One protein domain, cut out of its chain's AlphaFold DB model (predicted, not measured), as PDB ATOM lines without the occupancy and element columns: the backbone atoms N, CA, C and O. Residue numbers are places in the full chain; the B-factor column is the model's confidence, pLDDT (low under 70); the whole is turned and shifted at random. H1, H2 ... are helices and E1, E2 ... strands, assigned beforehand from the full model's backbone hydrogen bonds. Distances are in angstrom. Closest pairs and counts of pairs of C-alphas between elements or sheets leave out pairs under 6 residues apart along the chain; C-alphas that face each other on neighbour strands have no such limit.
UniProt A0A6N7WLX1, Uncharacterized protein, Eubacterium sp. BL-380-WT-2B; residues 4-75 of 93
ATOM      1  N   ILE A   4      13.731 -19.421   0.667       94.50
ATOM      2  CA  ILE A   4      14.456 -18.285   1.245       94.50
ATOM      3  C   ILE A   4      13.633 -16.995   1.176       94.50
ATOM      4  O   ILE A   4      13.631 -16.233   2.133       94.50
ATOM      5  N   GLU A   5      12.861 -16.802   0.104       94.75
ATOM      6  CA  GLU A   5      11.958 -15.655  -0.034       94.75
ATOM      7  C   GLU A   5      10.877 -15.677   1.052       94.75
ATOM      8  O   GLU A   5      10.556 -14.639   1.614       94.75
ATOM      9  N   LEU A   6      10.373 -16.862   1.416       94.50
ATOM     10  CA  LEU A   6       9.436 -17.006   2.530       94.50
ATOM     11  C   LEU A   6      10.077 -16.625   3.871       94.50
ATOM     12  O   LEU A   6       9.448 -15.954   4.683       94.50
ATOM     13  N   MET A   7      11.336 -17.003   4.102       96.25
ATOM     14  CA  MET A   7      12.060 -16.578   5.306       96.25
ATOM     15  C   MET A   7      12.267 -15.061   5.335       96.25
ATOM     16  O   MET A   7      12.131 -14.447   6.389       96.25
ATOM     17  N   HIS A   8      12.581 -14.456   4.189       96.94
ATOM     18  CA  HIS A   8      12.712 -13.004   4.055       96.94
ATOM     19  C   HIS A   8      11.385 -12.283   4.265       96.94
ATOM     20  O   HIS A   8      11.360 -11.236   4.898       96.94
ATOM     21  N   TYR A   9      10.286 -12.859   3.790       95.88
ATOM     22  CA  TYR A   9       8.949 -12.325   4.007       95.88
ATOM     23  C   TYR A   9       8.544 -12.371   5.487       95.88
ATOM     24  O   TYR A   9       8.028 -11.392   6.013       95.88
ATOM     25  N   LEU A  10       8.801 -13.489   6.175       95.19
ATOM     26  CA  LEU A  10       8.383 -13.680   7.570       95.19
ATOM     27  C   LEU A  10       9.265 -12.943   8.581       95.19
ATOM     28  O   LEU A  10       8.762 -12.467   9.594       95.19
ATOM     29  N   PHE A  11      10.574 -12.884   8.338       96.38
ATOM     30  CA  PHE A  11      11.545 -12.396   9.323       96.38
ATOM     31  C   PHE A  11      12.344 -11.184   8.840       96.38
ATOM     32  O   PHE A  11      13.179 -10.677   9.581       96.38
ATOM     33  N   GLY A  12      12.139 -10.727   7.605       97.31
ATOM     34  CA  GLY A  12      12.956  -9.691   6.981       97.31
ATOM     35  C   GLY A  12      14.286 -10.213   6.431       97.31
ATOM     36  O   GLY A  12      14.634 -11.393   6.550       97.31
ATOM     37  N   ILE A  13      15.043  -9.305   5.818       97.25
ATOM     38  CA  ILE A  13      16.360  -9.554   5.213       97.25
ATOM     39  C   ILE A  13      17.437  -8.934   6.103       97.25
ATOM     40  O   ILE A  13      17.246  -7.840   6.632       97.25
ATOM     41  N   LYS A  14      18.585  -9.604   6.248       96.19
ATOM     42  CA  LYS A  14      19.736  -9.078   6.994       96.19
ATOM     43  C   LYS A  14      21.036  -9.236   6.215       96.19
ATOM     44  O   LYS A  14      21.200 -10.174   5.435       96.19
ATOM     45  N   THR A  15      21.971  -8.315   6.435       91.44
ATOM     46  CA  THR A  15      23.296  -8.316   5.809       91.44
ATOM     47  C   THR A  15      24.153  -9.442   6.402       91.44
ATOM     48  O   THR A  15      24.706  -9.336   7.493       91.44
ATOM     49  N   GLY A  16      24.201 -10.574   5.701       94.50
ATOM     50  CA  GLY A  16      24.934 -11.772   6.108       94.50
ATOM     51  C   GLY A  16      24.553 -12.980   5.258       94.50
ATOM     52  O   GLY A  16      23.647 -12.905   4.424       94.50
ATOM     53  N   PHE A  17      25.227 -14.106   5.480       97.56
ATOM     54  CA  PHE A  17      24.930 -15.359   4.793       97.56
ATOM     55  C   PHE A  17      24.405 -16.403   5.769       97.56
ATOM     56  O   PHE A  17      24.841 -16.489   6.914       97.56
ATOM     57  N   CYS A  18      23.488 -17.251   5.304       96.44
ATOM     58  CA  CYS A  18      22.930 -18.309   6.139       96.44
ATOM     59  C   CYS A  18      23.996 -19.254   6.703       96.44
ATOM     60  O   CYS A  18      23.776 -19.782   7.781       96.44
ATOM     61  N   LYS A  19      25.136 -19.461   6.028       96.38
ATOM     62  CA  LYS A  19      26.224 -20.319   6.535       96.38
ATOM     63  C   LYS A  19      26.788 -19.880   7.894       96.38
ATOM     64  O   LYS A  19      27.326 -20.724   8.597       96.38
ATOM     65  N   ASP A  20      26.670 -18.593   8.212       96.81
ATOM     66  CA  ASP A  20      27.190 -17.963   9.428       96.81
ATOM     67  C   ASP A  20      26.072 -17.780  10.485       96.81
ATOM     68  O   ASP A  20      26.264 -17.130  11.507       96.81
ATOM     69  N   CYS A  21      24.872 -18.316  10.229       97.25
ATOM     70  CA  CYS A  21      23.725 -18.260  11.137       97.25
ATOM     71  C   CYS A  21      23.742 -19.445  12.106       97.25
ATOM     72  O   CYS A  21      23.962 -20.576  11.670       97.25
ATOM     73  N   LYS A  22      23.375 -19.235  13.378       96.81
ATOM     74  CA  LYS A  22      23.275 -20.320  14.372       96.81
ATOM     75  C   LYS A  22      22.329 -21.445  13.958       96.81
ATOM     76  O   LYS A  22      22.516 -22.599  14.312       96.81
ATOM     77  N   HIS A  23      21.312 -21.080  13.183       96.44
ATOM     78  CA  HIS A  23      20.243 -21.969  12.745       96.44
ATOM     79  C   HIS A  23      20.625 -22.843  11.554       96.44
ATOM     80  O   HIS A  23      19.841 -23.696  11.127       96.44
ATOM     81  N   PHE A  24      21.786 -22.587  10.955       97.00
ATOM     82  CA  PHE A  24      22.281 -23.339   9.822       97.00
ATOM     83  C   PHE A  24      23.130 -24.504  10.301       97.00
ATOM     84  O   PHE A  24      24.105 -24.333  11.024       97.00
ATOM     85  N   TYR A  25      22.790 -25.699   9.836       96.25
ATOM     86  CA  TYR A  25      23.535 -26.897  10.185       96.25
ATOM     87  C   TYR A  25      23.701 -27.813   8.980       96.25
ATOM     88  O   TYR A  25      23.012 -27.704   7.957       96.25
ATOM     89  N   ARG A  26      24.672 -28.717   9.096       95.38
ATOM     90  CA  ARG A  26      24.953 -29.752   8.104       95.38
ATOM     91  C   ARG A  26      24.596 -31.107   8.689       95.38
ATOM     92  O   ARG A  26      24.798 -31.340   9.875       95.38
ATOM     93  N   LYS A  27      24.079 -31.990   7.847       91.81
ATOM     94  CA  LYS A  27      23.698 -33.350   8.214       91.81
ATOM     95  C   LYS A  27      24.341 -34.315   7.233       91.81
ATOM     96  O   LYS A  27      24.309 -34.064   6.028       91.81
ATOM     97  N   GLN A  28      24.932 -35.386   7.747       91.56
ATOM     98  CA  GLN A  28      25.585 -36.403   6.936       91.56
ATOM     99  C   GLN A  28      24.729 -37.669   6.916       91.56
ATOM    100  O   GLN A  28      24.388 -38.209   7.963       91.56
ATOM    101  N   TYR A  29      24.376 -38.107   5.711       86.06
ATOM    102  CA  TYR A  29      23.789 -39.420   5.429       86.06
ATOM    103  C   TYR A  29      24.584 -40.035   4.269       86.06
ATOM    104  O   TYR A  29      25.802 -40.137   4.364       86.06
ATOM    105  N   ASN A  30      23.943 -40.309   3.127       88.25
ATOM    106  CA  ASN A  30      24.616 -40.692   1.877       88.25
ATOM    107  C   ASN A  30      25.315 -39.507   1.175       88.25
ATOM    108  O   ASN A  30      25.928 -39.668   0.127       88.25
ATOM    109  N   GLY A  31      25.211 -38.307   1.747       88.44
ATOM    110  CA  GLY A  31      25.822 -37.071   1.273       88.44
ATOM    111  C   GLY A  31      25.785 -35.994   2.358       88.44
ATOM    112  O   GLY A  31      25.285 -36.226   3.464       88.44
ATOM    113  N   ILE A  32      26.322 -34.813   2.042       90.69
ATOM    114  CA  ILE A  32      26.294 -33.646   2.933       90.69
ATOM    115  C   ILE A  32      25.084 -32.788   2.579       90.69
ATOM    116  O   ILE A  32      25.069 -32.099   1.559       90.69
ATOM    117  N   TYR A  33      24.103 -32.783   3.472       92.12
ATOM    118  CA  TYR A  33      22.908 -31.961   3.367       92.12
ATOM    119  C   TYR A  33      23.065 -30.721   4.232       92.12
ATOM    120  O   TYR A  33      23.680 -30.748   5.299       92.12
ATOM    121  N   ARG A  34      22.512 -29.609   3.768       94.94
ATOM    122  CA  ARG A  34      22.549 -28.321   4.467       94.94
ATOM    123  C   ARG A  34      21.121 -27.966   4.811       94.94
ATOM    124  O   ARG A  34      20.274 -28.020   3.930       94.94
ATOM    125  N   LYS A  35      20.844 -27.613   6.057       95.38
ATOM    126  CA  LYS A  35      19.479 -27.395   6.542       95.38
ATOM    127  C   LYS A  35      19.420 -26.128   7.393       95.38
ATOM    128  O   LYS A  35      20.444 -25.619   7.851       95.38
ATOM    129  N   CYS A  36      18.210 -25.611   7.571       96.19
ATOM    130  CA  CYS A  36      17.921 -24.521   8.494       96.19
ATOM    131  C   CYS A  36      16.912 -25.023   9.524       96.19
ATOM    132  O   CYS A  36      15.817 -25.448   9.151       96.19
ATOM    133  N   GLU A  37      17.261 -24.963  10.809       95.69
ATOM    134  CA  GLU A  37      16.402 -25.503  11.866       95.69
ATOM    135  C   GLU A  37      15.043 -24.800  11.918       95.69
ATOM    136  O   GLU A  37      14.051 -25.438  12.249       95.69
ATOM    137  N   VAL A  38      14.980 -23.505  11.588       96.50
ATOM    138  CA  VAL A  38      13.750 -22.703  11.654       96.50
ATOM    139  C   VAL A  38      12.843 -23.010  10.472       96.50
ATOM    140  O   VAL A  38      11.627 -23.137  10.627       96.50
ATOM    141  N   TYR A  39      13.435 -23.189   9.288       95.38
ATOM    142  CA  TYR A  39      12.668 -23.597   8.121       95.38
ATOM    143  C   TYR A  39      12.080 -24.997   8.312       95.38
ATOM    144  O   TYR A  39      10.908 -25.219   8.022       95.38
ATOM    145  N   GLY A  40      12.874 -25.911   8.869       93.88
ATOM    146  CA  GLY A  40      12.500 -27.296   9.126       93.88
ATOM    147  C   GLY A  40      13.249 -28.282   8.233       93.88
ATOM    148  O   GLY A  40      13.722 -27.939   7.149       93.88
ATOM    149  N   ASP A  41      13.333 -29.522   8.712       89.81
ATOM    150  CA  ASP A  41      14.013 -30.645   8.066       89.81
ATOM    151  C   ASP A  41      12.979 -31.648   7.545       89.81
ATOM    152  O   ASP A  41      12.057 -32.042   8.259       89.81
ATOM    153  N   SER A  42      13.116 -32.062   6.290       85.38
ATOM    154  CA  SER A  42      12.348 -33.157   5.699       85.38
ATOM    155  C   SER A  42      13.287 -34.060   4.909       85.38
ATOM    156  O   SER A  42      14.345 -33.620   4.462       85.38
ATOM    157  N   CYS A  43      12.874 -35.305   4.663       80.62
ATOM    158  CA  CYS A  43      13.674 -36.291   3.928       80.62
ATOM    159  C   CYS A  43      13.867 -35.981   2.427       80.62
ATOM    160  O   CYS A  43      14.389 -36.820   1.707       80.62
ATOM    161  N   GLY A  44      13.432 -34.815   1.940       79.00
ATOM    162  CA  GLY A  44      13.532 -34.432   0.532       79.00
ATOM    163  C   GLY A  44      14.218 -33.085   0.326       79.00
ATOM    164  O   GLY A  44      14.285 -32.253   1.234       79.00
ATOM    165  N   GLU A  45      14.635 -32.836  -0.916       82.94
ATOM    166  CA  GLU A  45      15.398 -31.648  -1.342       82.94
ATOM    167  C   GLU A  45      14.658 -30.312  -1.127       82.94
ATOM    168  O   GLU A  45      15.243 -29.221  -1.099       82.94
ATOM    169  N   GLY A  46      13.344 -30.381  -0.896       86.06
ATOM    170  CA  GLY A  46      12.506 -29.236  -0.547       86.06
ATOM    171  C   GLY A  46      13.008 -28.457   0.675       86.06
ATOM    172  O   GLY A  46      12.834 -27.237   0.725       86.06
ATOM    173  N   THR A  47      13.716 -29.102   1.607       91.06
ATOM    174  CA  THR A  47      14.288 -28.456   2.806       91.06
ATOM    175  C   THR A  47      15.789 -28.189   2.728       91.06
ATOM    176  O   THR A  47      16.340 -27.577   3.639       91.06
ATOM    177  N   ASP A  48      16.461 -28.564   1.635       93.25
ATOM    178  CA  ASP A  48      17.891 -28.286   1.477       93.25
ATOM    179  C   ASP A  48      18.187 -26.794   1.344       93.25
ATOM    180  O   ASP A  48      17.493 -26.044   0.650       93.25
ATOM    181  N   TRP A  49      19.231 -26.356   2.030       95.06
ATOM    182  CA  TRP A  49      19.567 -24.959   2.237       95.06
ATOM    183  C   TRP A  49      20.861 -24.596   1.522       95.06
ATOM    184  O   TRP A  49      21.848 -25.332   1.564       95.06
ATOM    185  N   LYS A  50      20.907 -23.424   0.887       95.38
ATOM    186  CA  LYS A  50      22.159 -22.926   0.310       95.38
ATOM    187  C   LYS A  50      22.904 -22.103   1.351       95.38
ATOM    188  O   LYS A  50      22.359 -21.171   1.933       95.38
ATOM    189  N   ALA A  51      24.179 -22.433   1.541       95.25
ATOM    190  CA  ALA A  51      25.096 -21.698   2.411       95.25
ATOM    191  C   ALA A  51      25.235 -20.217   1.999       95.25
ATOM    192  O   ALA A  51      25.429 -19.353   2.846       95.25
ATOM    193  N   THR A  52      25.108 -19.938   0.698       96.44
ATOM    194  CA  THR A  52      25.247 -18.610   0.084       96.44
ATOM    195  C   THR A  52      23.956 -17.795   0.053       96.44
ATOM    196  O   THR A  52      23.945 -16.705  -0.511       96.44
ATOM    197  N   TYR A  53      22.854 -18.292   0.625       96.62
ATOM    198  CA  TYR A  53      21.652 -17.473   0.749       96.62
ATOM    199  C   TYR A  53      21.902 -16.269   1.652       96.62
ATOM    200  O   TYR A  53      22.511 -16.409   2.714       96.62
ATOM    201  N   VAL A  54      21.392 -15.109   1.229       97.69
ATOM    202  CA  VAL A  54      21.323 -13.917   2.075       97.69
ATOM    203  C   VAL A  54      20.470 -14.248   3.292       97.69
ATOM    204  O   VAL A  54      19.379 -14.810   3.166       97.69
ATOM    205  N   ALA A  55      20.983 -13.926   4.468       97.25
ATOM    206  CA  ALA A  55      20.350 -14.228   5.732       97.25
ATOM    207  C   ALA A  55      18.977 -13.551   5.896       97.25
ATOM    208  O   ALA A  55      18.729 -12.451   5.398       97.25
ATOM    209  N   CYS A  56      18.084 -14.216   6.631       97.62
ATOM    210  CA  CYS A  56      16.856 -13.595   7.127       97.62
ATOM    211  C   CYS A  56      17.116 -12.844   8.444       97.62
ATOM    212  O   CYS A  56      18.205 -12.952   9.015       97.62
ATOM    213  N   GLY A  57      16.120 -12.121   8.959       97.31
ATOM    214  CA  GLY A  57      16.258 -11.327  10.186       97.31
ATOM    215  C   GLY A  57      16.591 -12.116  11.453       97.31
ATOM    216  O   GLY A  57      16.994 -11.508  12.440       97.31
ATOM    217  N   LEU A  58      16.522 -13.453  11.419       96.62
ATOM    218  CA  LEU A  58      16.962 -14.289  12.539       96.62
ATOM    219  C   LEU A  58      18.492 -14.383  12.681       96.62
ATOM    220  O   LEU A  58      19.012 -14.857  13.687       96.62
ATOM    221  N   TYR A  59      19.239 -13.928  11.679       96.75
ATOM    222  CA  TYR A  59      20.694 -13.902  11.729       96.75
ATOM    223  C   TYR A  59      21.237 -12.865  12.732       96.75
ATOM    224  O   TYR A  59      20.661 -11.783  12.890       96.75
ATOM    225  N   PRO A  60      22.405 -13.107  13.350       94.81
ATOM    226  CA  PRO A  60      23.125 -14.384  13.380       94.81
ATOM    227  C   PRO A  60      22.567 -15.364  14.419       94.81
ATOM    228  O   PRO A  60      22.664 -16.570  14.207       94.81
ATOM    229  N   ASP A  61      21.967 -14.847  15.497       95.62
ATOM    230  CA  ASP A  61      21.669 -15.612  16.716       95.62
ATOM    231  C   ASP A  61      20.271 -15.325  17.311       95.62
ATOM    232  O   ASP A  61      20.000 -15.621  18.471       95.62
ATOM    233  N   VAL A  62      19.330 -14.747  16.565       96.38
ATOM    234  CA  VAL A  62      17.992 -14.483  17.125       96.38
ATOM    235  C   VAL A  62      17.252 -15.808  17.289       96.38
ATOM    236  O   VAL A  62      16.988 -16.487  16.306       96.38
ATOM    237  N   SER A  63      16.914 -16.193  18.520       94.50
ATOM    238  CA  SER A  63      16.181 -17.434  18.789       94.50
ATOM    239  C   SER A  63      14.759 -17.407  18.218       94.50
ATOM    240  O   SER A  63      14.099 -16.371  18.161       94.50
ATOM    241  N   TYR A  64      14.264 -18.582  17.825       94.69
ATOM    242  CA  TYR A  64      12.908 -18.756  17.317       94.69
ATOM    243  C   TYR A  64      12.290 -20.039  17.880       94.69
ATOM    244  O   TYR A  64      12.795 -21.132  17.640       94.69
ATOM    245  N   ASN A  65      11.172 -19.894  18.596       92.62
ATOM    246  CA  ASN A  65      10.447 -20.994  19.252       92.62
ATOM    247  C   ASN A  65       9.101 -21.324  18.574       92.62
ATOM    248  O   ASN A  65       8.268 -22.023  19.147       92.62
ATOM    249  N   GLY A  66       8.847 -20.787  17.380       90.62
ATOM    250  CA  GLY A  66       7.602 -21.033  16.653       90.62
ATOM    251  C   GLY A  66       7.594 -22.354  15.875       90.62
ATOM    252  O   GLY A  66       8.548 -23.134  15.888       90.62
ATOM    253  N   ARG A  67       6.500 -22.587  15.137       91.62
ATOM    254  CA  ARG A  67       6.357 -23.745  14.233       91.62
ATOM    255  C   ARG A  67       7.377 -23.690  13.096       91.62
ATOM    256  O   ARG A  67       7.796 -22.596  12.704       91.62
ATOM    257  N   LYS A  68       7.749 -24.844  12.530       94.19
ATOM    258  CA  LYS A  68       8.693 -24.883  11.407       94.19
ATOM    259  C   LYS A  68       8.035 -24.277  10.174       94.19
ATOM    260  O   LYS A  68       6.899 -24.606   9.833       94.19
ATOM    261  N   VAL A  69       8.746 -23.398   9.473       93.56
ATOM    262  CA  VAL A  69       8.169 -22.639   8.348       93.56
ATOM    263  C   VAL A  69       7.682 -23.559   7.221       93.56
ATOM    264  O   VAL A  69       6.667 -23.277   6.586       93.56
ATOM    265  N   VAL A  70       8.330 -24.710   7.017       91.31
ATOM    266  CA  VAL A  70       7.916 -25.735   6.046       91.31
ATOM    267  C   VAL A  70       6.512 -26.295   6.322       91.31
ATOM    268  O   VAL A  70       5.854 -26.786   5.410       91.31
ATOM    269  N   GLU A  71       6.010 -26.225   7.554       89.31
ATOM    270  CA  GLU A  71       4.651 -26.670   7.888       89.31
ATOM    271  C   GLU A  71       3.589 -25.676   7.402       89.31
ATOM    272  O   GLU A  71       2.482 -26.079   7.049       89.31
ATOM    273  N   LEU A  72       3.938 -24.388   7.311       84.00
ATOM    274  CA  LEU A  72       3.035 -23.336   6.836       84.00
ATOM    275  C   LEU A  72       2.724 -23.499   5.343       84.00
ATOM    276  O   LEU A  72       1.589 -23.291   4.925       84.00
ATOM    277  N   VAL A  73       3.708 -23.940   4.552       78.62
ATOM    278  CA  VAL A  73       3.553 -24.193   3.106       78.62
ATOM    279  C   VAL A  73       2.908 -25.541   2.778       78.62
ATOM    280  O   VAL A  73       2.381 -25.709   1.683       78.62
ATOM    281  N   LYS A  74       2.889 -26.503   3.710       67.88
ATOM    282  CA  LYS A  74       2.255 -27.820   3.501       67.88
ATOM    283  C   LYS A  74       0.723 -27.798   3.590       67.88
ATOM    284  O   LYS A  74       0.089 -28.815   3.305       67.88
ATOM    285  N   ARG A  75       0.106 -26.661   3.932       55.97
ATOM    286  CA  ARG A  75      -1.356 -26.477   4.021       55.97
ATOM    287  C   ARG A  75      -2.054 -26.389   2.648       55.97
ATOM    288  O   ARG A  75      -2.882 -25.522   2.418       55.97
TER     289      ARG A  75
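AT A GLANCE: This is residues 4 to 75 of the 93 residues of an uncharacterized protein of Eubacterium sp. BL-380-WT-2B (UniProt A0A6N7WLX1). Two small two-stranded sheets lie apart toward the two ends of the longest span: the hairpin E2 and E3 at one end, and E1 with E4 at the other, with H1 packed beside E4. The short helix H2 lies off to one side, near H1, and long links with no named element make up much of the body. The printed part has 72 residues, in the order H1, E1, E2, E3, E4, H2, both sheets antiparallel. The class is mixed, helices and strands, with under half of the residues in named elements. The whole is compact, with a radius of gyration of the C-alphas of 11.6 A and spans of 33 by 29 by 20 A.

HOW THE PARTS SIT: H1, residues 4 to 11, comes closest to E4, residues 54 to 56, at the C-alphas of His 8 and Cys 56, 5.2 A apart. E1, residues 13 to 17, is the antiparallel neighbour of E4, at 129 degrees, with N 14 and O 55 at 3.0 A, within hydrogen-bond range. E2, residues 24 to 28, and E3, residues 32 to 36, form an antiparallel hairpin at 150 degrees, with N 27 and O 33 within range at 2.9 A. E1 and E2 are apart, and so are E3 and E4. H2, residues 69 to 73, is close to H1 but not clearly touching; their closest C-alphas, of Met 7 and Val 69, are 7.8 A apart. Every O i to N i+4 pair is within hydrogen-bond range in H1; in H2 it is 0 of 1, with 1 of 2 O i to N i+3 pairs.

IN THESE COORDINATES: H1 begins at C-alpha 4, (14.456, -18.285, 1.245), and is 10.4 A long, as is E1. E2 measures 13.8 A and E3 13.6 A; E4 measures 6.8 A. H2, 7.2 A long, ends at C-alpha 73, (3.553, -24.193, 3.106).

THE WHOLE: The C-alphas farthest apart, of Gly 12 and Asn 30, are 33.5 A apart. The printed part has no cut. The links E3 to E4 and E4 to H2 are long, with 17 and 12 residues. Mean pLDDT of the printed part is 92.5; residues 74 to 75 are under 70.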